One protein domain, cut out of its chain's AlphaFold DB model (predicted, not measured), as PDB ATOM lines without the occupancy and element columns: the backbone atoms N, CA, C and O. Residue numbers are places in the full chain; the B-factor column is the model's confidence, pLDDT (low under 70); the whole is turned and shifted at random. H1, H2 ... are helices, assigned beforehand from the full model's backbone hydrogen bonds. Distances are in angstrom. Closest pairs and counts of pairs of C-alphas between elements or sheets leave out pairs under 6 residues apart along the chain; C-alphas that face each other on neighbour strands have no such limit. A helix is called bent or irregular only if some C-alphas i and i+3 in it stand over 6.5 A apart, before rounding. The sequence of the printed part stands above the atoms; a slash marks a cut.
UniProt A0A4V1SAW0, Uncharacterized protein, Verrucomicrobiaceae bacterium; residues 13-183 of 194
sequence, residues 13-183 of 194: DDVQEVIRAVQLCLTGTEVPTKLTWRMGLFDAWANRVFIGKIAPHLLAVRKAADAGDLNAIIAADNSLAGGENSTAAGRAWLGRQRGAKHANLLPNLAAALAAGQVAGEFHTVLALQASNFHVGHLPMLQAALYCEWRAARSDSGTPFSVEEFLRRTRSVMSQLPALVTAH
ATOM      1  N   ASP A  13     176.599 106.613  57.138       77.38
ATOM      2  CA  ASP A  13     175.380 105.830  57.359       77.38
ATOM      3  C   ASP A  13     174.151 106.730  57.569       77.38
ATOM      4  O   ASP A  13     173.116 106.503  56.939       77.38
ATOM      5  N   ASP A  14     174.288 107.819  58.337       74.62
ATOM      6  CA  ASP A  14     173.213 108.798  58.566       74.62
ATOM      7  C   ASP A  14     172.784 109.477  57.254       74.62
ATOM      8  O   ASP A  14     171.600 109.719  57.002       74.62
ATOM      9  N   VAL A  15     173.753 109.779  56.382       79.88
ATOM     10  CA  VAL A  15     173.496 110.371  55.061       79.88
ATOM     11  C   VAL A  15     172.704 109.399  54.189       79.88
ATOM     12  O   VAL A  15     171.703 109.793  53.583       79.88
ATOM     13  N   GLN A  16     173.123 108.132  54.130       82.69
ATOM     14  CA  GLN A  16     172.449 107.112  53.325       82.69
ATOM     15  C   GLN A  16     171.044 106.805  53.842       82.69
ATOM     16  O   GLN A  16     170.129 106.613  53.038       82.69
ATOM     17  N   GLU A  17     170.842 106.809  55.158       82.25
ATOM     18  CA  GLU A  17     169.526 106.606  55.758       82.25
ATOM     19  C   GLU A  17     168.551 107.714  55.346       82.25
ATOM     20  O   GLU A  17     167.457 107.415  54.863       82.25
ATOM     21  N   VAL A  18     168.964 108.985  55.429       81.75
ATOM     22  CA  VAL A  18     168.124 110.112  54.998       81.75
ATOM     23  C   VAL A  18     167.866 110.074  53.494       81.75
ATOM     24  O   VAL A  18     166.722 110.257  53.076       81.75
ATOM     25  N   ILE A  19     168.881 109.795  52.666       84.50
ATOM     26  CA  ILE A  19     168.705 109.658  51.210       84.50
ATOM     27  C   ILE A  19     167.667 108.580  50.904       84.50
ATOM     28  O   ILE A  19     166.712 108.828  50.164       84.50
ATOM     29  N   ARG A  20     167.823 107.397  51.504       84.31
ATOM     30  CA  ARG A  20     166.911 106.272  51.309       84.31
ATOM     31  C   ARG A  20     165.502 106.617  51.778       84.31
ATOM     32  O   ARG A  20     164.540 106.336  51.065       84.31
ATOM     33  N   ALA A  21     165.367 107.242  52.946       84.75
ATOM     34  CA  ALA A  21     164.080 107.654  53.489       84.75
ATOM     35  C   ALA A  21     163.377 108.649  52.565       84.75
ATOM     36  O   ALA A  21     162.204 108.461  52.258       84.75
ATOM     37  N   VAL A  22     164.094 109.658  52.063       83.81
ATOM     38  CA  VAL A  22     163.571 110.638  51.103       83.81
ATOM     39  C   VAL A  22     163.154 109.953  49.804       83.81
ATOM     40  O   VAL A  22     162.045 110.184  49.333       83.81
ATOM     41  N   GLN A  23     163.983 109.074  49.239       85.44
ATOM     42  CA  GLN A  23     163.663 108.361  47.999       85.44
ATOM     43  C   GLN A  23     162.412 107.485  48.132       85.44
ATOM     44  O   GLN A  23     161.557 107.508  47.245       85.44
ATOM     45  N   LEU A  24     162.288 106.745  49.239       83.69
ATOM     46  CA  LEU A  24     161.135 105.885  49.513       83.69
ATOM     47  C   LEU A  24     159.882 106.706  49.815       83.69
ATOM     48  O   LEU A  24     158.822 106.429  49.258       83.69
ATOM     49  N   CYS A  25     160.010 107.743  50.645       82.19
ATOM     50  CA  CYS A  25     158.904 108.636  50.963       82.19
ATOM     51  C   CYS A  25     158.412 109.362  49.720       82.19
ATOM     52  O   CYS A  25     157.211 109.486  49.585       82.19
ATOM     53  N   LEU A  26     159.291 109.805  48.815       81.75
ATOM     54  CA  LEU A  26     158.929 110.541  47.600       81.75
ATOM     55  C   LEU A  26     158.646 109.648  46.389       81.75
ATOM     56  O   LEU A  26     158.261 110.160  45.339       81.75
ATOM     57  N   THR A  27     158.837 108.329  46.471       78.81
ATOM     58  CA  THR A  27     158.743 107.407  45.316       78.81
ATOM     59  C   THR A  27     159.612 107.814  44.122       78.81
ATOM     60  O   THR A  27     159.202 107.688  42.972       78.81
ATOM     61  N   GLY A  28     160.797 108.374  44.380       64.62
ATOM     62  CA  GLY A  28     161.671 108.893  43.322       64.62
ATOM     63  C   GLY A  28     161.167 110.168  42.628       64.62
ATOM     64  O   GLY A  28     161.749 110.579  41.627       64.62
ATOM     65  N   THR A  29     160.111 110.811  43.140       69.12
ATOM     66  CA  THR A  29     159.703 112.144  42.677       69.12
ATOM     67  C   THR A  29     160.609 113.229  43.255       69.12
ATOM     68  O   THR A  29     161.231 113.060  44.306       69.12
ATOM     69  N   GLU A  30     160.707 114.353  42.551       76.94
ATOM     70  CA  GLU A  30     161.467 115.504  43.031       76.94
ATOM     71  C   GLU A  30     160.814 116.128  44.270       76.94
ATOM     72  O   GLU A  30     159.587 116.201  44.377       76.94
ATOM     73  N   VAL A  31     161.644 116.629  45.187       78.31
ATOM     74  CA  VAL A  31     161.176 117.439  46.318       78.31
ATOM     75  C   VAL A  31     160.461 118.682  45.773       78.31
ATOM     76  O   VAL A  31     161.036 119.362  44.916       78.31
ATOM     77  N   PRO A  32     159.254 119.023  46.263       79.31
ATOM     78  CA  PRO A  32     158.556 120.228  45.833       79.31
ATOM     79  C   PRO A  32     159.405 121.489  46.020       79.31
ATOM     80  O   PRO A  32     160.086 121.654  47.031       79.31
ATOM     81  N   THR A  33     159.339 122.410  45.060       76.81
ATOM     82  CA  THR A  33     160.123 123.655  45.086       76.81
ATOM     83  C   THR A  33     159.609 124.670  46.100       76.81
ATOM     84  O   THR A  33     160.345 125.574  46.458       76.81
ATOM     85  N   LYS A  34     158.361 124.546  46.567       78.94
ATOM     86  CA  LYS A  34     157.770 125.397  47.608       78.94
ATOM     87  C   LYS A  34     156.851 124.559  48.489       78.94
ATOM     88  O   LYS A  34     156.008 123.830  47.975       78.94
ATOM     89  N   LEU A  35     156.999 124.698  49.803       81.25
ATOM     90  CA  LEU A  35     156.166 124.045  50.816       81.25
ATOM     91  C   LEU A  35     155.693 125.080  51.849       81.25
ATOM     92  O   LEU A  35     155.317 126.195  51.464       81.25
ATOM     93  N   THR A  36     155.648 124.723  53.136       68.19
ATOM     94  CA  THR A  36     155.024 125.543  54.185       68.19
ATOM     95  C   THR A  36     155.883 126.737  54.605       68.19
ATOM     96  O   THR A  36     155.359 127.713  55.146       68.19
ATOM     97  N   TRP A  37     157.193 126.708  54.341       62.84
ATOM     98  CA  TRP A  37     158.116 127.738  54.813       62.84
ATOM     99  C   TRP A  37     158.368 128.886  53.804       62.84
ATOM    100  O   TRP A  37     158.595 128.671  52.613       62.84
ATOM    101  N   ARG A  38     158.362 130.135  54.306       55.53
ATOM    102  CA  ARG A  38     158.887 131.356  53.655       55.53
ATOM    103  C   ARG A  38     160.130 131.827  54.438       55.53
ATOM    104  O   ARG A  38     160.086 131.806  55.663       55.53
ATOM    105  N   MET A  39     161.199 132.238  53.741       51.12
ATOM    106  CA  MET A  39     162.561 132.538  54.254       51.12
ATOM    107  C   MET A  39     162.686 133.125  55.686       51.12
ATOM    108  O   MET A  39     161.923 134.007  56.074       51.12
ATOM    109  N   GLY A  40     163.719 132.693  56.438       62.25
ATOM    110  CA  GLY A  40     164.076 133.149  57.800       62.25
ATOM    111  C   GLY A  40     165.136 132.274  58.517       62.25
ATOM    112  O   GLY A  40     165.884 131.543  57.870       62.25
ATOM    113  N   LEU A  41     165.189 132.309  59.861       74.12
ATOM    114  CA  LEU A  41     165.996 131.391  60.695       74.12
ATOM    115  C   LEU A  41     165.338 130.000  60.744       74.12
ATOM    116  O   LEU A  41     164.389 129.797  61.505       74.12
ATOM    117  N   PHE A  42     165.840 129.050  59.945       77.31
ATOM    118  CA  PHE A  42     165.297 127.687  59.843       77.31
ATOM    119  C   PHE A  42     165.087 127.023  61.210       77.31
ATOM    120  O   PHE A  42     164.027 126.456  61.439       77.31
ATOM    121  N   ASP A  43     166.032 127.156  62.145       78.69
ATOM    122  CA  ASP A  43     165.923 126.538  63.473       78.69
ATOM    123  C   ASP A  43     164.723 127.051  64.275       78.69
ATOM    124  O   ASP A  43     164.026 126.268  64.920       78.69
ATOM    125  N   ALA A  44     164.432 128.353  64.227       83.12
ATOM    126  CA  ALA A  44     163.286 128.922  64.938       83.12
ATOM    127  C   ALA A  44     161.961 128.427  64.340       83.12
ATOM    128  O   ALA A  44     161.030 128.081  65.071       83.12
ATOM    129  N   TRP A  45     161.890 128.346  63.008       87.62
ATOM    130  CA  TRP A  45     160.748 127.754  62.318       87.62
ATOM    131  C   TRP A  45     160.617 126.263  62.640       87.62
ATOM    132  O   TRP A  45     159.532 125.812  62.987       87.62
ATOM    133  N   ALA A  46     161.710 125.508  62.592       86.88
ATOM    134  CA  ALA A  46     161.699 124.074  62.819       86.88
ATOM    135  C   ALA A  46     161.242 123.748  64.247       86.88
ATOM    136  O   ALA A  46     160.366 122.911  64.429       86.88
ATOM    137  N   ASN A  47     161.722 124.472  65.259       86.12
ATOM    138  CA  ASN A  47     161.258 124.274  66.634       86.12
ATOM    139  C   ASN A  47     159.777 124.652  66.825       86.12
ATOM    140  O   ASN A  47     159.046 123.959  67.526       86.12
ATOM    141  N   ARG A  48     159.294 125.731  66.198       87.00
ATOM    142  CA  ARG A  48     157.905 126.185  66.392       87.00
ATOM    143  C   ARG A  48     156.890 125.409  65.553       87.00
ATOM    144  O   ARG A  48     155.817 125.066  66.037       87.00
ATOM    145  N   VAL A  49     157.197 125.209  64.280       89.88
ATOM    146  CA  VAL A  49     156.270 124.693  63.269       89.88
ATOM    147  C   VAL A  49     156.529 123.220  63.018       89.88
ATOM    148  O   VAL A  49     155.593 122.427  63.080       89.88
ATOM    149  N   PHE A  50     157.779 122.828  62.769       91.62
ATOM    150  CA  PHE A  50     158.054 121.426  62.478       91.62
ATOM    151  C   PHE A  50     157.823 120.550  63.715       91.62
ATOM    152  O   PHE A  50     156.943 119.698  63.704       91.62
ATOM    153  N   ILE A  51     158.535 120.818  64.807       92.06
ATOM    154  CA  ILE A  51     158.425 120.088  66.075       92.06
ATOM    155  C   ILE A  51     157.035 120.263  66.703       92.06
ATOM    156  O   ILE A  51     156.441 119.290  67.154       92.06
ATOM    157  N   GLY A  52     156.493 121.486  66.703       90.06
ATOM    158  CA  GLY A  52     155.218 121.785  67.361       90.06
ATOM    159  C   GLY A  52     153.961 121.350  66.600       90.06
ATOM    160  O   GLY A  52     152.902 121.247  67.213       90.06
ATOM    161  N   LYS A  53     154.039 121.122  65.280       91.56
ATOM    162  CA  LYS A  53     152.849 120.897  64.440       91.56
ATOM    163  C   LYS A  53     153.031 119.794  63.399       91.56
ATOM    164  O   LYS A  53     152.257 118.841  63.388       91.56
ATOM    165  N   ILE A  54     154.042 119.896  62.535       93.56
ATOM    166  CA  ILE A  54     154.212 118.967  61.403       93.56
ATOM    167  C   ILE A  54     154.616 117.566  61.879       93.56
ATOM    168  O   ILE A  54     154.021 116.585  61.448       93.56
ATOM    169  N   ALA A  55     155.593 117.446  62.776       94.44
ATOM    170  CA  ALA A  55     156.045 116.154  63.283       94.44
ATOM    171  C   ALA A  55     154.932 115.400  64.042       94.44
ATOM    172  O   ALA A  55     154.687 114.243  63.695       94.44
ATOM    173  N   PRO A  56     154.190 116.019  64.986       94.25
ATOM    174  CA  PRO A  56     153.015 115.392  65.595       94.25
ATOM    175  C   PRO A  56     151.967 114.953  64.568       94.25
ATOM    176  O   PRO A  56     151.448 113.843  64.666       94.25
ATOM    177  N   HIS A  57     151.696 115.775  63.547       95.75
ATOM    178  CA  HIS A  57     150.785 115.420  62.455       95.75
ATOM    179  C   HIS A  57     151.246 114.175  61.693       95.75
ATOM    180  O   HIS A  57     150.472 113.239  61.520       95.75
ATOM    181  N   LEU A  58     152.515 114.131  61.279       96.75
ATOM    182  CA  LEU A  58     153.092 112.984  60.573       96.75
ATOM    183  C   LEU A  58     152.965 111.695  61.398       96.75
ATOM    184  O   LEU A  58     152.598 110.650  60.863       96.75
ATOM    185  N   LEU A  59     153.232 111.771  62.705       95.75
ATOM    186  CA  LEU A  59     153.106 110.636  63.625       95.75
ATOM    187  C   LEU A  59     151.640 110.212  63.810       95.75
ATOM    188  O   LEU A  59     151.350 109.016  63.814       95.75
ATOM    189  N   ALA A  60     150.709 111.164  63.906       94.75
ATOM    190  CA  ALA A  60     149.278 110.886  64.014       94.75
ATOM    191  C   ALA A  60     148.721 110.221  62.747       94.75
ATOM    192  O   ALA A  60     148.038 109.200  62.842       94.75
ATOM    193  N   VAL A  61     149.063 110.740  61.562       96.19
ATOM    194  CA  VAL A  61     148.683 110.138  60.274       96.19
ATOM    195  C   VAL A  61     149.286 108.748  60.141       96.19
ATOM    196  O   VAL A  61     148.589 107.828  59.722       96.19
ATOM    197  N   ARG A  62     150.552 108.561  60.534       94.19
ATOM    198  CA  ARG A  62     151.186 107.243  60.484       94.19
ATOM    199  C   ARG A  62     150.473 106.233  61.382       94.19
ATOM    200  O   ARG A  62     150.136 105.151  60.918       94.19
ATOM    201  N   LYS A  63     150.163 106.611  62.621       93.25
ATOM    202  CA  LYS A  63     149.396 105.769  63.544       93.25
ATOM    203  C   LYS A  63     148.016 105.406  62.986       93.25
ATOM    204  O   LYS A  63     147.604 104.255  63.084       93.25
ATOM    205  N   ALA A  64     147.309 106.371  62.402       94.50
ATOM    206  CA  ALA A  64     146.011 106.126  61.780       94.50
ATOM    207  C   ALA A  64     146.129 105.208  60.551       94.50
ATOM    208  O   ALA A  64     145.296 104.328  60.358       94.50
ATOM    209  N   ALA A  65     147.197 105.355  59.762       93.31
ATOM    210  CA  ALA A  65     147.478 104.493  58.620       93.31
ATOM    211  C   ALA A  65     147.758 103.046  59.038       93.31
ATOM    212  O   ALA A  65     147.186 102.129  58.455       93.31
ATOM    213  N   ASP A  66     148.566 102.847  60.081       90.25
ATOM    214  CA  ASP A  66     148.852 101.519  60.634       90.25
ATOM    215  C   ASP A  66     147.573 100.846  61.186       90.25
ATOM    216  O   ASP A  66     147.445  99.624  61.136       90.25
ATOM    217  N   ALA A  67     146.598 101.635  61.654       91.38
ATOM    218  CA  ALA A  67     145.280 101.164  62.089       91.38
ATOM    219  C   ALA A  67     144.244 101.024  60.952       91.38
ATOM    220  O   ALA A  67     143.137 100.545  61.194       91.38
ATOM    221  N   GLY A  68     144.561 101.457  59.726       90.69
ATOM    222  CA  GLY A  68     143.606 101.510  58.613       90.69
ATOM    223  C   GLY A  68     142.472 102.534  58.788       90.69
ATOM    224  O   GLY A  68     141.446 102.430  58.116       90.69
ATOM    225  N   ASP A  69     142.633 103.519  59.674       94.69
ATOM    226  CA  ASP A  69     141.605 104.507  60.015       94.69
ATOM    227  C   ASP A  69     141.643 105.715  59.066       94.69
ATOM    228  O   ASP A  69     142.291 106.737  59.312       94.69
ATOM    229  N   LEU A  70     140.916 105.598  57.951       93.50
ATOM    230  CA  LEU A  70     140.800 106.665  56.954       93.50
ATOM    231  C   LEU A  70     140.170 107.946  57.521       93.50
ATOM    232  O   LEU A  70     140.567 109.042  57.128       93.50
ATOM    233  N   ASN A  71     139.214 107.838  58.445       94.69
ATOM    234  CA  ASN A  71     138.526 109.008  58.988       94.69
ATOM    235  C   ASN A  71     139.469 109.842  59.859       94.69
ATOM    236  O   ASN A  71     139.488 111.067  59.741       94.69
ATOM    237  N   ALA A  72     140.298 109.186  60.676       96.12
ATOM    238  CA  ALA A  72     141.339 109.864  61.439       96.12
ATOM    239  C   ALA A  72     142.379 110.534  60.526       96.12
ATOM    240  O   ALA A  72     142.806 111.653  60.811       96.12
ATOM    241  N   ILE A  73     142.739 109.904  59.400       96.62
ATOM    242  CA  ILE A  73     143.636 110.505  58.397       96.62
ATOM    243  C   ILE A  73     143.013 111.771  57.796       96.62
ATOM    244  O   ILE A  73     143.679 112.801  57.729       96.62
ATOM    245  N   ILE A  74     141.742 111.717  57.386       95.31
ATOM    246  CA  ILE A  74     141.025 112.869  56.816       95.31
ATOM    247  C   ILE A  74     140.934 114.013  57.834       95.31
ATOM    248  O   ILE A  74     141.179 115.173  57.497       95.31
ATOM    249  N   ALA A  75     140.607 113.697  59.088       95.50
ATOM    250  CA  ALA A  75     140.537 114.687  60.157       95.50
ATOM    251  C   ALA A  75     141.903 115.346  60.406       95.50
ATOM    252  O   ALA A  75     141.988 116.573  60.489       95.50
ATOM    253  N   ALA A  76     142.974 114.547  60.465       95.50
ATOM    254  CA  ALA A  76     144.333 115.052  60.614       95.50
ATOM    255  C   ALA A  76     144.716 115.964  59.439       95.50
ATOM    256  O   ALA A  76     145.181 117.081  59.667       95.50
ATOM    257  N   ASP A  77     144.466 115.534  58.197       96.00
ATOM    258  CA  ASP A  77     144.764 116.290  56.974       96.00
ATOM    259  C   ASP A  77     144.137 117.689  56.994       96.00
ATOM    260  O   ASP A  77     144.832 118.691  56.838       96.00
ATOM    261  N   ASN A  78     142.840 117.768  57.295       93.62
ATOM    262  CA  ASN A  78     142.122 119.039  57.362       93.62
ATOM    263  C   ASN A  78     142.583 119.925  58.531       93.62
ATOM    264  O   ASN A  78     142.527 121.152  58.436       93.62
ATOM    265  N   SER A  79     143.050 119.326  59.632       92.38
ATOM    266  CA  SER A  79     143.530 120.067  60.805       92.38
ATOM    267  C   SER A  79     144.920 120.680  60.616       92.38
ATOM    268  O   SER A  79     145.249 121.673  61.274       92.38
ATOM    269  N   LEU A  80     145.746 120.119  59.721       91.31
ATOM    270  CA  LEU A  80     147.124 120.570  59.560       91.31
ATOM    271  C   LEU A  80     147.189 122.003  59.045       91.31
ATOM    272  O   LEU A  80     148.061 122.736  59.493       91.31
ATOM    273  N   ALA A  81     146.306 122.432  58.141       84.62
ATOM    274  CA  ALA A  81     146.316 123.789  57.583       84.62
ATOM    275  C   ALA A  81     147.747 124.261  57.222       84.62
ATOM    276  O   ALA A  81     148.251 125.255  57.759       84.62
ATOM    277  N   GLY A  82     148.438 123.487  56.378       78.25
ATOM    278  CA  GLY A  82     149.801 123.751  55.902       78.25
ATOM    279  C   GLY A  82     149.871 124.899  54.890       78.25
ATOM    280  O   GLY A  82     150.945 125.425  54.600       78.25
ATOM    281  N   GLY A  83     148.716 125.329  54.385       85.75
ATOM    282  CA  GLY A  83     148.587 126.425  53.435       85.75
ATOM    283  C   GLY A  83     148.676 125.968  51.981       85.75
ATOM    284  O   GLY A  83     148.885 124.795  51.667       85.75
ATOM    285  N   GLU A  84     148.505 126.926  51.073       88.44
ATOM    286  CA  GLU A  84     148.287 126.661  49.649       88.44
ATOM    287  C   GLU A  84     149.411 125.833  49.012       88.44
ATOM    288  O   GLU A  84     149.128 124.827  48.371       88.44
ATOM    289  N   ASN A  85     150.680 126.168  49.262       89.44
ATOM    290  CA  ASN A  85     151.817 125.429  48.698       89.44
ATOM    291  C   ASN A  85     151.842 123.951  49.122       89.44
ATOM    292  O   ASN A  85     152.110 123.078  48.298       89.44
ATOM    293  N   SER A  86     151.552 123.663  50.395       91.06
ATOM    294  CA  SER A  86     151.541 122.292  50.922       91.06
ATOM    295  C   SER A  86     150.386 121.486  50.328       91.06
ATOM    296  O   SER A  86     150.595 120.369  49.850       91.06
ATOM    297  N   THR A  87     149.185 122.070  50.267       92.25
ATOM    298  CA  THR A  87     148.029 121.421  49.626       92.25
ATOM    299  C   THR A  87     148.239 121.230  48.122       92.25
ATOM    300  O   THR A  87     147.953 120.164  47.590       92.25
ATOM    301  N   ALA A  88     148.809 122.210  47.415       91.62
ATOM    302  CA  ALA A  88     149.110 122.094  45.991       91.62
ATOM    303  C   ALA A  88     150.113 120.961  45.719       91.62
ATOM    304  O   ALA A  88     149.879 120.132  44.836       91.62
ATOM    305  N   ALA A  89     151.187 120.879  46.511       90.94
ATOM    306  CA  ALA A  89     152.184 119.820  46.402       90.94
ATOM    307  C   ALA A  89     151.592 118.430  46.691       90.94
ATOM    308  O   ALA A  89     151.802 117.500  45.910       90.94
ATOM    309  N   GLY A  90     150.809 118.284  47.766       92.06
ATOM    310  CA  GLY A  90     150.175 117.009  48.118       92.06
ATOM    311  C   GLY A  90     149.138 116.552  47.089       92.06
ATOM    312  O   GLY A  90     149.173 115.404  46.645       92.06
ATOM    313  N   ARG A  91     148.273 117.455  46.609       92.56
ATOM    314  CA  ARG A  91     147.299 117.164  45.538       92.56
ATOM    315  C   ARG A  91     147.973 116.757  44.234       92.56
ATOM    316  O   ARG A  91     147.554 115.782  43.608       92.56
ATOM    317  N   ALA A  92     149.016 117.483  43.824       89.88
ATOM    318  CA  ALA A  92     149.778 117.154  42.623       89.88
ATOM    319  C   ALA A  92     150.397 115.756  42.730       89.88
ATOM    320  O   ALA A  92     150.367 114.988  41.767       89.88
ATOM    321  N   TRP A  93     150.902 115.398  43.910       88.12
ATOM    322  CA  TRP A  93     151.457 114.076  44.157       88.12
ATOM    323  C   TRP A  93     150.385 112.979  44.142       88.12
ATOM    324  O   TRP A  93     150.540 112.001  43.409       88.12
ATOM    325  N   LEU A  94     149.253 113.157  44.829       87.56
ATOM    326  CA  LEU A  94     148.128 112.210  44.770       87.56
ATOM    327  C   LEU A  94     147.641 111.980  43.335       87.56
ATOM    328  O   LEU A  94     147.334 110.852  42.953       87.56
ATOM    329  N   GLY A  95     147.637 113.030  42.506       83.44
ATOM    330  CA  GLY A  95     147.327 112.929  41.080       83.44
ATOM    331  C   GLY A  95     148.249 111.969  40.317       83.44
ATOM    332  O   GLY A  95     147.771 111.227  39.460       83.44
ATOM    333  N   ARG A  96     149.544 111.925  40.659       79.69
ATOM    334  CA  ARG A  96     150.538 111.022  40.044       79.69
ATOM    335  C   ARG A  96     150.386 109.570  40.505       79.69
ATOM    336  O   ARG A  96     150.743 108.661  39.767       79.69
ATOM    337  N   GLN A  97     149.828 109.349  41.696       73.94
ATOM    338  CA  GLN A  97     149.699 108.023  42.315       73.94
ATOM    339  C   GLN A  97     148.387 107.297  41.974       73.94
ATOM    340  O   GLN A  97     148.157 106.190  42.455       73.94
ATOM    341  N   ARG A  98     147.537 107.857  41.098       65.75
ATOM    342  CA  ARG A  98     146.235 107.270  40.708       65.75
ATOM    343  C   ARG A  98     146.307 105.832  40.156       65.75
ATOM    344  O   ARG A  98     145.286 105.157  40.121       65.75
ATOM    345  N   GLY A  99     147.485 105.356  39.742       64.50
ATOM    346  CA  GLY A  99     147.714 103.985  39.261       64.50
ATOM    347  C   GLY A  99     148.384 103.027  40.260       64.50
ATOM    348  O   GLY A  99     148.566 101.851  39.940       64.50
ATOM    349  N   ALA A 100     148.767 103.491  41.452       67.69
ATOM    350  CA  ALA A 100     149.541 102.709  42.416       67.69
ATOM    351  C   ALA A 100     148.651 101.735  43.210       67.69
ATOM    352  O   ALA A 100     148.312 101.969  44.365       67.69
ATOM    353  N   LYS A 101     148.294 100.600  42.594       65.75
ATOM    354  CA  LYS A 101     147.439  99.557  43.205       65.75
ATOM    355  C   LYS A 101     148.019  98.921  44.476       65.75
ATOM    356  O   LYS A 101     147.280  98.314  45.237       65.75
ATOM    357  N   HIS A 102     149.330  99.034  44.678       69.19
ATOM    358  CA  HIS A 102     150.024  98.546  45.869       69.19
ATOM    359  C   HIS A 102     149.899  99.503  47.064       69.19
ATOM    360  O   HIS A 102     150.375  99.177  48.144       69.19
ATOM    361  N   ALA A 103     149.311 100.690  46.874       67.94
ATOM    362  CA  ALA A 103     149.069 101.638  47.943       67.94
ATOM    363  C   ALA A 103     147.634 101.509  48.452       67.94
ATOM    364  O   ALA A 103     146.705 101.894  47.756       67.94
ATOM    365  N   ASN A 104     147.433 100.975  49.658       73.62
ATOM    366  CA  ASN A 104     146.078 100.685  50.151       73.62
ATOM    367  C   ASN A 104     145.282 101.948  50.532       73.62
ATOM    368  O   ASN A 104     144.092 102.035  50.245       73.62
ATOM    369  N   LEU A 105     145.919 102.939  51.168       85.62
ATOM    370  CA  LEU A 105     145.222 104.123  51.705       85.62
ATOM    371  C   LEU A 105     145.326 105.373  50.819       85.62
ATOM    372  O   LEU A 105     144.453 106.238  50.876       85.62
ATOM    373  N   LEU A 106     146.350 105.470  49.965       86.94
ATOM    374  CA  LEU A 106     146.529 106.620  49.068       86.94
ATOM    375  C   LEU A 106     145.393 106.777  48.036       86.94
ATOM    376  O   LEU A 106     144.934 107.907  47.859       86.94
ATOM    377  N   PRO A 107     144.874 105.711  47.390       87.69
ATOM    378  CA  PRO A 107     143.716 105.811  46.503       87.69
ATOM    379  C   PRO A 107     142.456 106.277  47.232       87.69
ATOM    380  O   PRO A 107     141.697 107.073  46.684       87.69
ATOM    381  N   ASN A 108     142.262 105.843  48.482       89.19
ATOM    382  CA  ASN A 108     141.128 106.271  49.299       89.19
ATOM    383  C   ASN A 108     141.231 107.761  49.649       89.19
ATOM    384  O   ASN A 108     140.249 108.488  49.521       89.19
ATOM    385  N   LEU A 109     142.430 108.243  50.003       90.50
ATOM    386  CA  LEU A 109     142.663 109.673  50.210       90.50
ATOM    387  C   LEU A 109     142.454 110.473  48.912       90.50
ATOM    388  O   LEU A 109     141.862 111.548  48.939       90.50
ATOM    389  N   ALA A 110     142.885 109.947  47.760       90.06
ATOM    390  CA  ALA A 110     142.662 110.581  46.462       90.06
ATOM    391  C   ALA A 110     141.167 110.648  46.088       90.06
ATOM    392  O   ALA A 110     140.725 111.649  45.520       90.06
ATOM    393  N   ALA A 111     140.387 109.617  46.420       89.38
ATOM    394  CA  ALA A 111     138.936 109.617  46.248       89.38
ATOM    395  C   ALA A 111     138.263 110.646  47.169       89.38
ATOM    396  O   ALA A 111     137.436 111.432  46.708       89.38
ATOM    397  N   ALA A 112     138.673 110.712  48.436       91.44
ATOM    398  CA  ALA A 112     138.178 111.701  49.388       91.44
ATOM    399  C   ALA A 112     138.536 113.142  48.961       91.44
ATOM    400  O   ALA A 112     137.712 114.050  49.072       91.44
ATOM    401  N   LEU A 113     139.727 113.355  48.388       92.69
ATOM    402  CA  LEU A 113     140.117 114.629  47.775       92.69
ATOM    403  C   LEU A 113     139.199 114.995  46.598       92.69
ATOM    404  O   LEU A 113     138.750 116.134  46.507       92.69
ATOM    405  N   ALA A 114     138.896 114.044  45.706       90.44
ATOM    406  CA  ALA A 114     137.980 114.268  44.582       90.44
ATOM    407  C   ALA A 114     136.543 114.580  45.043       90.44
ATOM    408  O   ALA A 114     135.836 115.328  44.374       90.44
ATOM    409  N   ALA A 115     136.142 114.054  46.202       92.19
ATOM    410  CA  ALA A 115     134.875 114.357  46.862       92.19
ATOM    411  C   ALA A 115     134.895 115.662  47.689       92.19
ATOM    412  O   ALA A 115     133.888 116.008  48.301       92.19
ATOM    413  N   GLY A 116     136.021 116.386  47.739       91.81
ATOM    414  CA  GLY A 116     136.154 117.635  48.496       91.81
ATOM    415  C   GLY A 116     136.194 117.461  50.019       91.81
ATOM    416  O   GLY A 116     135.941 118.415  50.746       91.81
ATOM    417  N   GLN A 117     136.494 116.257  50.512       92.56
ATOM    418  CA  GLN A 117     136.474 115.924  51.943       92.56
ATOM    419  C   GLN A 117     137.815 116.168  52.648       92.56
ATOM    420  O   GLN A 117     137.875 116.141  53.876       92.56
ATOM    421  N   VAL A 118     138.893 116.363  51.886       94.25
ATOM    422  CA  VAL A 118     140.269 116.482  52.399       94.25
ATOM    423  C   VAL A 118     140.982 117.632  51.696       94.25
ATOM    424  O   VAL A 118     140.708 117.928  50.527       94.25
ATOM    425  N   ALA A 119     141.921 118.271  52.386       92.19
ATOM    426  CA  ALA A 119     142.722 119.358  51.845       92.19
ATOM    427  C   ALA A 119     143.803 118.851  50.878       92.19
ATOM    428  O   ALA A 119     144.086 119.521  49.882       92.19
ATOM    429  N   GLY A 120     144.362 117.668  51.131       92.62
ATOM    430  CA  GLY A 120     145.390 117.018  50.322       92.62
ATOM    431  C   GLY A 120     146.779 117.533  50.668       92.62
ATOM    432  O   GLY A 120     147.525 117.928  49.774       92.62
ATOM    433  N   GLU A 121     147.105 117.589  51.959       95.06
ATOM    434  CA  GLU A 121     148.358 118.155  52.455       95.06
ATOM    435  C   GLU A 121     149.559 117.274  52.102       95.06
ATOM    436  O   GLU A 121     149.539 116.053  52.284       95.06
ATOM    437  N   PHE A 122     150.656 117.901  51.668       94.50
ATOM    438  CA  PHE A 122     151.902 117.206  51.331       94.50
ATOM    439  C   PHE A 122     152.374 116.267  52.448       94.50
ATOM    440  O   PHE A 122     152.712 115.116  52.187       94.50
ATOM    441  N   HIS A 123     152.347 116.730  53.698       95.50
ATOM    442  CA  HIS A 123     152.793 115.942  54.849       95.50
ATOM    443  C   HIS A 123     151.909 114.719  55.111       95.50
ATOM    444  O   HIS A 123     152.426 113.663  55.463       95.50
ATOM    445  N   THR A 124     150.595 114.821  54.893       95.75
ATOM    446  CA  THR A 124     149.691 113.666  54.988       95.75
ATOM    447  C   THR A 124     150.048 112.626  53.934       95.75
ATOM    448  O   THR A 124     150.217 111.450  54.253       95.75
ATOM    449  N   VAL A 125     150.225 113.059  52.681       93.81
ATOM    450  CA  VAL A 125     150.584 112.174  51.564       93.81
ATOM    451  C   VAL A 125     151.937 111.505  51.814       93.81
ATOM    452  O   VAL A 125     152.055 110.292  51.648       93.81
ATOM    453  N   LEU A 126     152.925 112.263  52.298       94.38
ATOM    454  CA  LEU A 126     154.246 111.753  52.660       94.38
ATOM    455  C   LEU A 126     154.164 110.693  53.769       94.38
ATOM    456  O   LEU A 126     154.776 109.635  53.639       94.38
ATOM    457  N   ALA A 127     153.393 110.934  54.834       94.81
ATOM    458  CA  ALA A 127     153.232 109.970  55.926       94.81
ATOM    459  C   ALA A 127     152.534 108.676  55.475       94.81
ATOM    460  O   ALA A 127     152.946 107.582  55.872       94.81
ATOM    461  N   LEU A 128     151.521 108.775  54.608       92.69
ATOM    462  CA  LEU A 128     150.882 107.600  54.011       92.69
ATOM    463  C   LEU A 128     151.837 106.830  53.099       92.69
ATOM    464  O   LEU A 128     151.851 105.601  53.127       92.69
ATOM    465  N   GLN A 129     152.668 107.526  52.324       90.56
ATOM    466  CA  GLN A 129     153.669 106.880  51.479       90.56
ATOM    467  C   GLN A 129     154.735 106.164  52.319       90.56
ATOM    468  O   GLN A 129     155.101 105.027  52.019       90.56
ATOM    469  N   ALA A 130     155.178 106.799  53.406       91.31
ATOM    470  CA  ALA A 130     156.082 106.205  54.381       91.31
ATOM    471  C   ALA A 130     155.480 104.947  55.028       91.31
ATOM    472  O   ALA A 130     156.191 103.956  55.188       91.31
ATOM    473  N   SER A 131     154.179 104.959  55.357       91.50
ATOM    474  CA  SER A 131     153.460 103.759  55.818       91.50
ATOM    475  C   SER A 131     153.492 102.660  54.758       91.50
ATOM    476  O   SER A 131     153.891 101.534  55.055       91.50
ATOM    477  N   ASN A 132     153.195 103.005  53.503       88.81
ATOM    478  CA  ASN A 132     153.099 102.039  52.415       88.81
ATOM    479  C   ASN A 132     154.414 101.312  52.095       88.81
ATOM    480  O   ASN A 132     154.397 100.171  51.643       88.81
ATOM    481  N   PHE A 133     155.553 101.971  52.316       88.31
ATOM    482  CA  PHE A 133     156.885 101.383  52.127       88.31
ATOM    483  C   PHE A 133     157.578 100.998  53.432       88.31
ATOM    484  O   PHE A 133     158.784 100.752  53.432       88.31
ATOM    485  N   HIS A 134     156.839 100.953  54.543       88.69
ATOM    486  CA  HIS A 134     157.366 100.585  55.857       88.69
ATOM    487  C   HIS A 134     158.590 101.413  56.286       88.69
ATOM    488  O   HIS A 134     159.468 100.932  57.001       88.69
ATOM    489  N   VAL A 135     158.649 102.682  55.880       90.12
ATOM    490  CA  VAL A 135     159.677 103.619  56.344       90.12
ATOM    491  C   VAL A 135     159.455 103.860  57.837       90.12
ATOM    492  O   VAL A 135     158.323 104.096  58.259       90.12
ATOM    493  N   GLY A 136     160.503 103.779  58.656       89.12
ATOM    494  CA  GLY A 136     160.393 104.008  60.101       89.12
ATOM    495  C   GLY A 136     159.941 105.434  60.450       89.12
ATOM    496  O   GLY A 136     160.101 106.361  59.658       89.12
ATOM    497  N   HIS A 137     159.411 105.629  61.664       92.56
ATOM    498  CA  HIS A 137     158.934 106.938  62.133       92.56
ATOM    499  C   HIS A 137     160.023 108.016  62.097       92.56
ATOM    500  O   HIS A 137     159.797 109.098  61.563       92.56
ATOM    501  N   LEU A 138     161.211 107.718  62.634       91.38
ATOM    502  CA  LEU A 138     162.323 108.668  62.651       91.38
ATOM    503  C   LEU A 138     162.791 109.019  61.220       91.38
ATOM    504  O   LEU A 138     162.763 110.207  60.893       91.38
ATOM    505  N   PRO A 139     163.091 108.052  60.331       90.88
ATOM    506  CA  PRO A 139     163.402 108.335  58.926       90.88
ATOM    507  C   PRO A 139     162.332 109.148  58.185       90.88
ATOM    508  O   PRO A 139     162.658 110.041  57.406       90.88
ATOM    509  N   MET A 140     161.046 108.898  58.449       94.88
ATOM    510  CA  MET A 140     159.944 109.682  57.878       94.88
ATOM    511  C   MET A 140     160.004 111.154  58.320       94.88
ATOM    512  O   MET A 140     159.865 112.050  57.486       94.88
ATOM    513  N   LEU A 141     160.231 111.419  59.612       94.69
ATOM    514  CA  LEU A 141     160.381 112.785  60.122       94.69
ATOM    515  C   LEU A 141     161.600 113.483  59.505       94.69
ATOM    516  O   LEU A 141     161.508 114.643  59.108       94.69
ATOM    517  N   GLN A 142     162.722 112.777  59.369       91.94
ATOM    518  CA  GLN A 142     163.927 113.310  58.728       91.94
ATOM    519  C   GLN A 142     163.678 113.646  57.252       91.94
ATOM    520  O   GLN A 142     164.066 114.720  56.792       91.94
ATOM    521  N   ALA A 143     162.977 112.771  56.522       92.19
ATOM    522  CA  ALA A 143     162.618 112.995  55.126       92.19
ATOM    523  C   ALA A 143     161.701 114.215  54.953       92.19
ATOM    524  O   ALA A 143     161.936 115.041  54.069       92.19
ATOM    525  N   ALA A 144     160.694 114.374  55.816       93.38
ATOM    526  CA  ALA A 144     159.819 115.543  55.798       93.38
ATOM    527  C   ALA A 144     160.582 116.842  56.115       93.38
ATOM    528  O   ALA A 144     160.432 117.834  55.401       93.38
ATOM    529  N   LEU A 145     161.451 116.824  57.134       91.88
ATOM    530  CA  LEU A 145     162.282 117.975  57.498       91.88
ATOM    531  C   LEU A 145     163.241 118.362  56.364       91.88
ATOM    532  O   LEU A 145     163.420 119.547  56.087       91.88
ATOM    533  N   TYR A 146     163.825 117.372  55.682       90.44
ATOM    534  CA  TYR A 146     164.655 117.593  54.501       90.44
ATOM    535  C   TYR A 146     163.861 118.231  53.355       90.44
ATOM    536  O   TYR A 146     164.351 119.170  52.726       90.44
ATOM    537  N   CYS A 147     162.634 117.764  53.098       90.06
ATOM    538  CA  CYS A 147     161.780 118.335  52.057       90.06
ATOM    539  C   CYS A 147     161.496 119.819  52.315       90.06
ATOM    540  O   CYS A 147     161.660 120.634  51.412       90.06
ATOM    541  N   GLU A 148     161.149 120.180  53.551       89.31
ATOM    542  CA  GLU A 148     160.918 121.574  53.950       89.31
ATOM    543  C   GLU A 148     162.191 122.428  53.868       89.31
ATOM    544  O   GLU A 148     162.178 123.538  53.332       89.31
ATOM    545  N   TRP A 149     163.323 121.889  54.330       87.25
ATOM    546  CA  TRP A 149     164.617 122.567  54.244       87.25
ATOM    547  C   TRP A 149     165.029 122.857  52.796       87.25
ATOM    548  O   TRP A 149     165.497 123.956  52.490       87.25
ATOM    549  N   ARG A 150     164.839 121.887  51.895       85.94
ATOM    550  CA  ARG A 150     165.167 122.032  50.473       85.94
ATOM    551  C   ARG A 150     164.183 122.955  49.755       85.94
ATOM    552  O   ARG A 150     164.629 123.802  48.984       85.94
ATOM    553  N   ALA A 151     162.880 122.830  50.014       85.00
ATOM    554  CA  ALA A 151     161.849 123.654  49.381       85.00
ATOM    555  C   ALA A 151     162.072 125.150  49.636       85.00
ATOM    556  O   ALA A 151     161.939 125.973  48.743       85.00
ATOM    557  N   ALA A 152     162.507 125.530  50.833       79.81
ATOM    558  CA  ALA A 152     162.766 126.936  51.124       79.81
ATOM    559  C   ALA A 152     164.064 127.502  50.538       79.81
ATOM    560  O   ALA A 152     164.349 128.689  50.704       79.81
ATOM    561  N   ARG A 153     164.872 126.664  49.882       75.25
ATOM    562  CA  ARG A 153     166.152 127.061  49.292       75.25
ATOM    563  C   ARG A 153     166.198 126.863  47.781       75.25
ATOM    564  O   ARG A 153     167.269 127.082  47.216       75.25
ATOM    565  N   SER A 154     165.082 126.496  47.137       64.25
ATOM    566  CA  SER A 154     164.988 126.113  45.716       64.25
ATOM    567  C   SER A 154     165.706 127.052  44.740       64.25
ATOM    568  O   SER A 154     166.181 126.599  43.704       64.25
ATOM    569  N   ASP A 155     165.840 128.329  45.096       61.94
ATOM    570  CA  ASP A 155     166.374 129.385  44.232       61.94
ATOM    571  C   ASP A 155     167.898 129.598  44.388       61.94
ATOM    572  O   ASP A 155     168.478 130.470  43.749       61.94
ATOM    573  N   SER A 156     168.577 128.820  45.243       58.97
ATOM    574  CA  SER A 156     169.973 129.088  45.641       58.97
ATOM    575  C   SER A 156     171.054 128.667  44.634       58.97
ATOM    576  O   SER A 156     172.235 128.881  44.911       58.97
ATOM    577  N   GLY A 157     170.698 128.048  43.499       57.25
ATOM    578  CA  GLY A 157     171.637 127.619  42.442       57.25
ATOM    579  C   GLY A 157     172.735 126.634  42.884       57.25
ATOM    580  O   GLY A 157     173.552 126.207  42.073       57.25
ATOM    581  N   THR A 158     172.759 126.265  44.167       57.97
ATOM    582  CA  THR A 158     173.783 125.445  44.807       57.97
ATOM    583  C   THR A 158     173.264 124.011  44.908       57.97
ATOM    584  O   THR A 158     172.122 123.818  45.335       57.97
ATOM    585  N   PRO A 159     174.063 122.989  44.551       60.34
ATOM    586  CA  PRO A 159     173.674 121.599  44.749       60.34
ATOM    587  C   PRO A 159     173.392 121.324  46.231       60.34
ATOM    588  O   PRO A 159     174.240 121.566  47.088       60.34
ATOM    589  N   PHE A 160     172.202 120.811  46.546       68.62
ATOM    590  CA  PHE A 160     171.843 120.466  47.921       68.62
ATOM    591  C   PHE A 160     172.526 119.171  48.344       68.62
ATOM    592  O   PHE A 160     172.175 118.097  47.854       68.62
ATOM    593  N   SER A 161     173.451 119.260  49.298       80.25
ATOM    594  CA  SER A 161     174.012 118.082  49.959       80.25
ATOM    595  C   SER A 161     173.186 117.705  51.191       80.25
ATOM    596  O   SER A 161     172.868 118.556  52.026       80.25
ATOM    597  N   VAL A 162     172.877 116.414  51.338       82.88
ATOM    598  CA  VAL A 162     172.267 115.859  52.562       82.88
ATOM    599  C   VAL A 162     173.189 116.051  53.771       82.88
ATOM    600  O   VAL A 162     172.707 116.274  54.877       82.88
ATOM    601  N   GLU A 163     174.508 116.087  53.572       83.25
ATOM    602  CA  GLU A 163     175.455 116.426  54.639       83.25
ATOM    603  C   GLU A 163     175.289 117.870  55.121       83.25
ATOM    604  O   GLU A 163     175.382 118.136  56.319       83.25
ATOM    605  N   GLU A 164     175.031 118.821  54.209       84.19
ATOM    606  CA  GLU A 164     174.759 120.206  54.602       84.19
ATOM    607  C   GLU A 164     173.472 120.271  55.420       84.19
ATOM    608  O   GLU A 164     173.460 120.911  56.472       84.19
ATOM    609  N   PHE A 165     172.423 119.578  54.974       86.31
ATOM    610  CA  PHE A 165     171.185 119.444  55.734       86.31
ATOM    611  C   PHE A 165     171.468 118.921  57.148       86.31
ATOM    612  O   PHE A 165     171.191 119.630  58.110       86.31
ATOM    613  N   LEU A 166     172.100 117.752  57.286       85.44
ATOM    614  CA  LEU A 166     172.376 117.129  58.585       85.44
ATOM    615  C   LEU A 166     173.223 118.021  59.499       85.44
ATOM    616  O   LEU A 166     172.961 118.123  60.700       85.44
ATOM    617  N   ARG A 167     174.210 118.730  58.940       83.81
ATOM    618  CA  ARG A 167     175.040 119.676  59.698       83.81
ATOM    619  C   ARG A 167     174.236 120.886  60.173       83.81
ATOM    620  O   ARG A 167     174.417 121.326  61.304       83.81
ATOM    621  N   ARG A 168     173.367 121.434  59.318       81.69
ATOM    622  CA  ARG A 168     172.574 122.643  59.599       81.69
ATOM    623  C   ARG A 168     171.388 122.374  60.515       81.69
ATOM    624  O   ARG A 168     171.004 123.274  61.243       81.69
ATOM    625  N   THR A 169     170.824 121.170  60.488       84.81
ATOM    626  CA  THR A 169     169.602 120.829  61.229       84.81
ATOM    627  C   THR A 169     169.864 119.972  62.462       84.81
ATOM    628  O   THR A 169     168.914 119.581  63.137       84.81
ATOM    629  N   ARG A 170     171.133 119.715  62.814       83.75
ATOM    630  CA  ARG A 170     171.529 118.840  63.933       83.75
ATOM    631  C   ARG A 170     170.785 119.132  65.242       83.75
ATOM    632  O   ARG A 170     170.366 118.200  65.919       83.75
ATOM    633  N   SER A 171     170.601 120.413  65.572       85.12
ATOM    634  CA  SER A 171     169.875 120.870  66.771       85.12
ATOM    635  C   SER A 171     168.408 120.418  66.802       85.12
ATOM    636  O   SER A 171     167.861 120.103  67.854       85.12
ATOM    637  N   VAL A 172     167.759 120.370  65.640       86.06
ATOM    638  CA  VAL A 172     166.373 119.905  65.496       86.06
ATOM    639  C   VAL A 172     166.341 118.380  65.419       86.06
ATOM    640  O   VAL A 172     165.509 117.738  66.053       86.06
ATOM    641  N   MET A 173     167.278 117.788  64.676       85.06
ATOM    642  CA  MET A 173     167.400 116.341  64.484       85.06
ATOM    643  C   MET A 173     167.566 115.589  65.809       85.06
ATOM    644  O   MET A 173     166.965 114.530  65.983       85.06
ATOM    645  N   SER A 174     168.307 116.151  66.769       87.25
ATOM    646  CA  SER A 174     168.487 115.556  68.101       87.25
ATOM    647  C   SER A 174     167.199 115.486  68.931       87.25
ATOM    648  O   SER A 174     167.132 114.706  69.878       87.25
ATOM    649  N   GLN A 175     166.164 116.255  68.579       89.06
ATOM    650  CA  GLN A 175     164.878 116.270  69.286       89.06
ATOM    651  C   GLN A 175     163.890 115.225  68.746       89.06
ATOM    652  O   GLN A 175     162.963 114.821  69.450       89.06
ATOM    653  N   LEU A 176     164.080 114.754  67.507       88.81
ATOM    654  CA  LEU A 176     163.142 113.845  66.838       88.81
ATOM    655  C   LEU A 176     162.955 112.493  67.558       88.81
ATOM    656  O   LEU A 176     161.806 112.056  67.663       88.81
ATOM    657  N   PRO A 177     163.998 111.827  68.099       88.06
ATOM    658  CA  PRO A 177     163.821 110.543  68.785       88.06
ATOM    659  C   PRO A 177     162.891 110.623  70.004       88.06
ATOM    660  O   PRO A 177     162.078 109.722  70.235       88.06
ATOM    661  N   ALA A 178     162.961 111.722  70.762       86.25
ATOM    662  CA  ALA A 178     162.098 111.942  71.920       86.25
ATOM    663  C   ALA A 178     160.626 112.100  71.504       86.25
ATOM    664  O   ALA A 178     159.741 111.531  72.142       86.25
ATOM    665  N   LEU A 179     160.362 112.798  70.392       85.00
ATOM    666  CA  LEU A 179     159.010 112.925  69.840       85.00
ATOM    667  C   LEU A 179     158.430 111.575  69.427       85.00
ATOM    668  O   LEU A 179     157.272 111.293  69.739       85.00
ATOM    669  N   VAL A 180     159.227 110.739  68.753       85.88
ATOM    670  CA  VAL A 180     158.806 109.387  68.355       85.88
ATOM    671  C   VAL A 180     158.460 108.562  69.589       85.88
ATOM    672  O   VAL A 180     157.381 107.985  69.638       85.88
ATOM    673  N   THR A 181     159.322 108.569  70.606       85.12
ATOM    674  CA  THR A 181     159.108 107.821  71.856       85.12
ATOM    675  C   THR A 181     157.827 108.257  72.574       85.12
ATOM    676  O   THR A 181     157.090 107.423  73.091       85.12
ATOM    677  N   ALA A 182     157.524 109.558  72.575       79.44
ATOM    678  CA  ALA A 182     156.314 110.090  73.198       79.44
ATOM    679  C   ALA A 182     155.019 109.707  72.452       79.44
ATOM    680  O   ALA A 182     153.978 109.545  73.081       79.44
ATOM    681  N   HIS A 183     155.066 109.573  71.121       73.31
ATOM    682  CA  HIS A 183     153.882 109.294  70.290       73.31
ATOM    683  C   HIS A 183     153.676 107.809  69.986       73.31
ATOM    684  O   HIS A 183     152.550 107.380  69.723       73.31
TER     685      HIS A 183
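This is residues 13 to 183 of the 194 residues of an uncharacterized protein of Verrucomicrobiaceae bacterium (UniProt A0A4V1SAW0). A compact body of crossed helices is built round H6, with H2b, H3, H5, H4 and H7 round it and the last residues of H1 touching it. Beyond H7, H8 makes one end of the body with H2a and the start of H1, while H9 packs on H2b and H7. The printed part has 171 residues, with nine named helices, H1 to H9, and no named strand: all helix. The radius of gyration of the C-alphas is 14.9 A, and the spans are 41 by 35 by 28 A.

H1, residues 13 to 26, begins at C-alpha (175.380, 105.830, 57.359) and is 19.7 A long. H2, residues 42 to 66, was assigned as one helix by its hydrogen bonds but is bent, with C-alphas 52 and 55 7.0 A apart; its arms are H2a, 42 to 52, and H2b, 55 to 66. H3 is 70 to 80, H4 84 to 96, H5 106 to 114, H6 122 to 132, and H7 137 to 151, 21.2 A. H8, 162 to 173, is irregular, with C-alphas 168 and 171 7.9 A apart. H9, 176 to 183, ends at (153.882, 109.294, 70.290).

The hub H6 touches H4 at the C-alphas of Gly 90 and Phe 122, 3.7 A apart. H2b, H3 and H6 are an up-and-down bundle, each running against the one before; Val 61 and Ile 73 are the closest C-alphas of hairpin H2b and H3, 5.4 A. H5 touches H4, Leu 94 to Ala 110, C-alphas 5.9 A. H1 and H7 are about perpendicular at 78 degrees, C-alphas of Val 22 and Ala 143 4.8 A. H2a touches H8, Ala 46 to Val 172, C-alphas 6.8 A; H9 touches H2b, Leu 59 to His 183, C-alphas 6.8 A. O i to N i+4 pairs are within hydrogen-bond range throughout H1, H2b, H3, H4, H5, H6, H7 and H9, but 5 of 7 in H2a and 6 of 8 in H8.

The farthest C-alphas, Asp 13 and Ala 115, are 42.7 A apart. The printed part has no cut; the link H1 to H2 is long. Mean pLDDT of the printed part is 85.1, under 70 at residues 28 to 29, 36 to 40, 98 to 103 and 154 to 160.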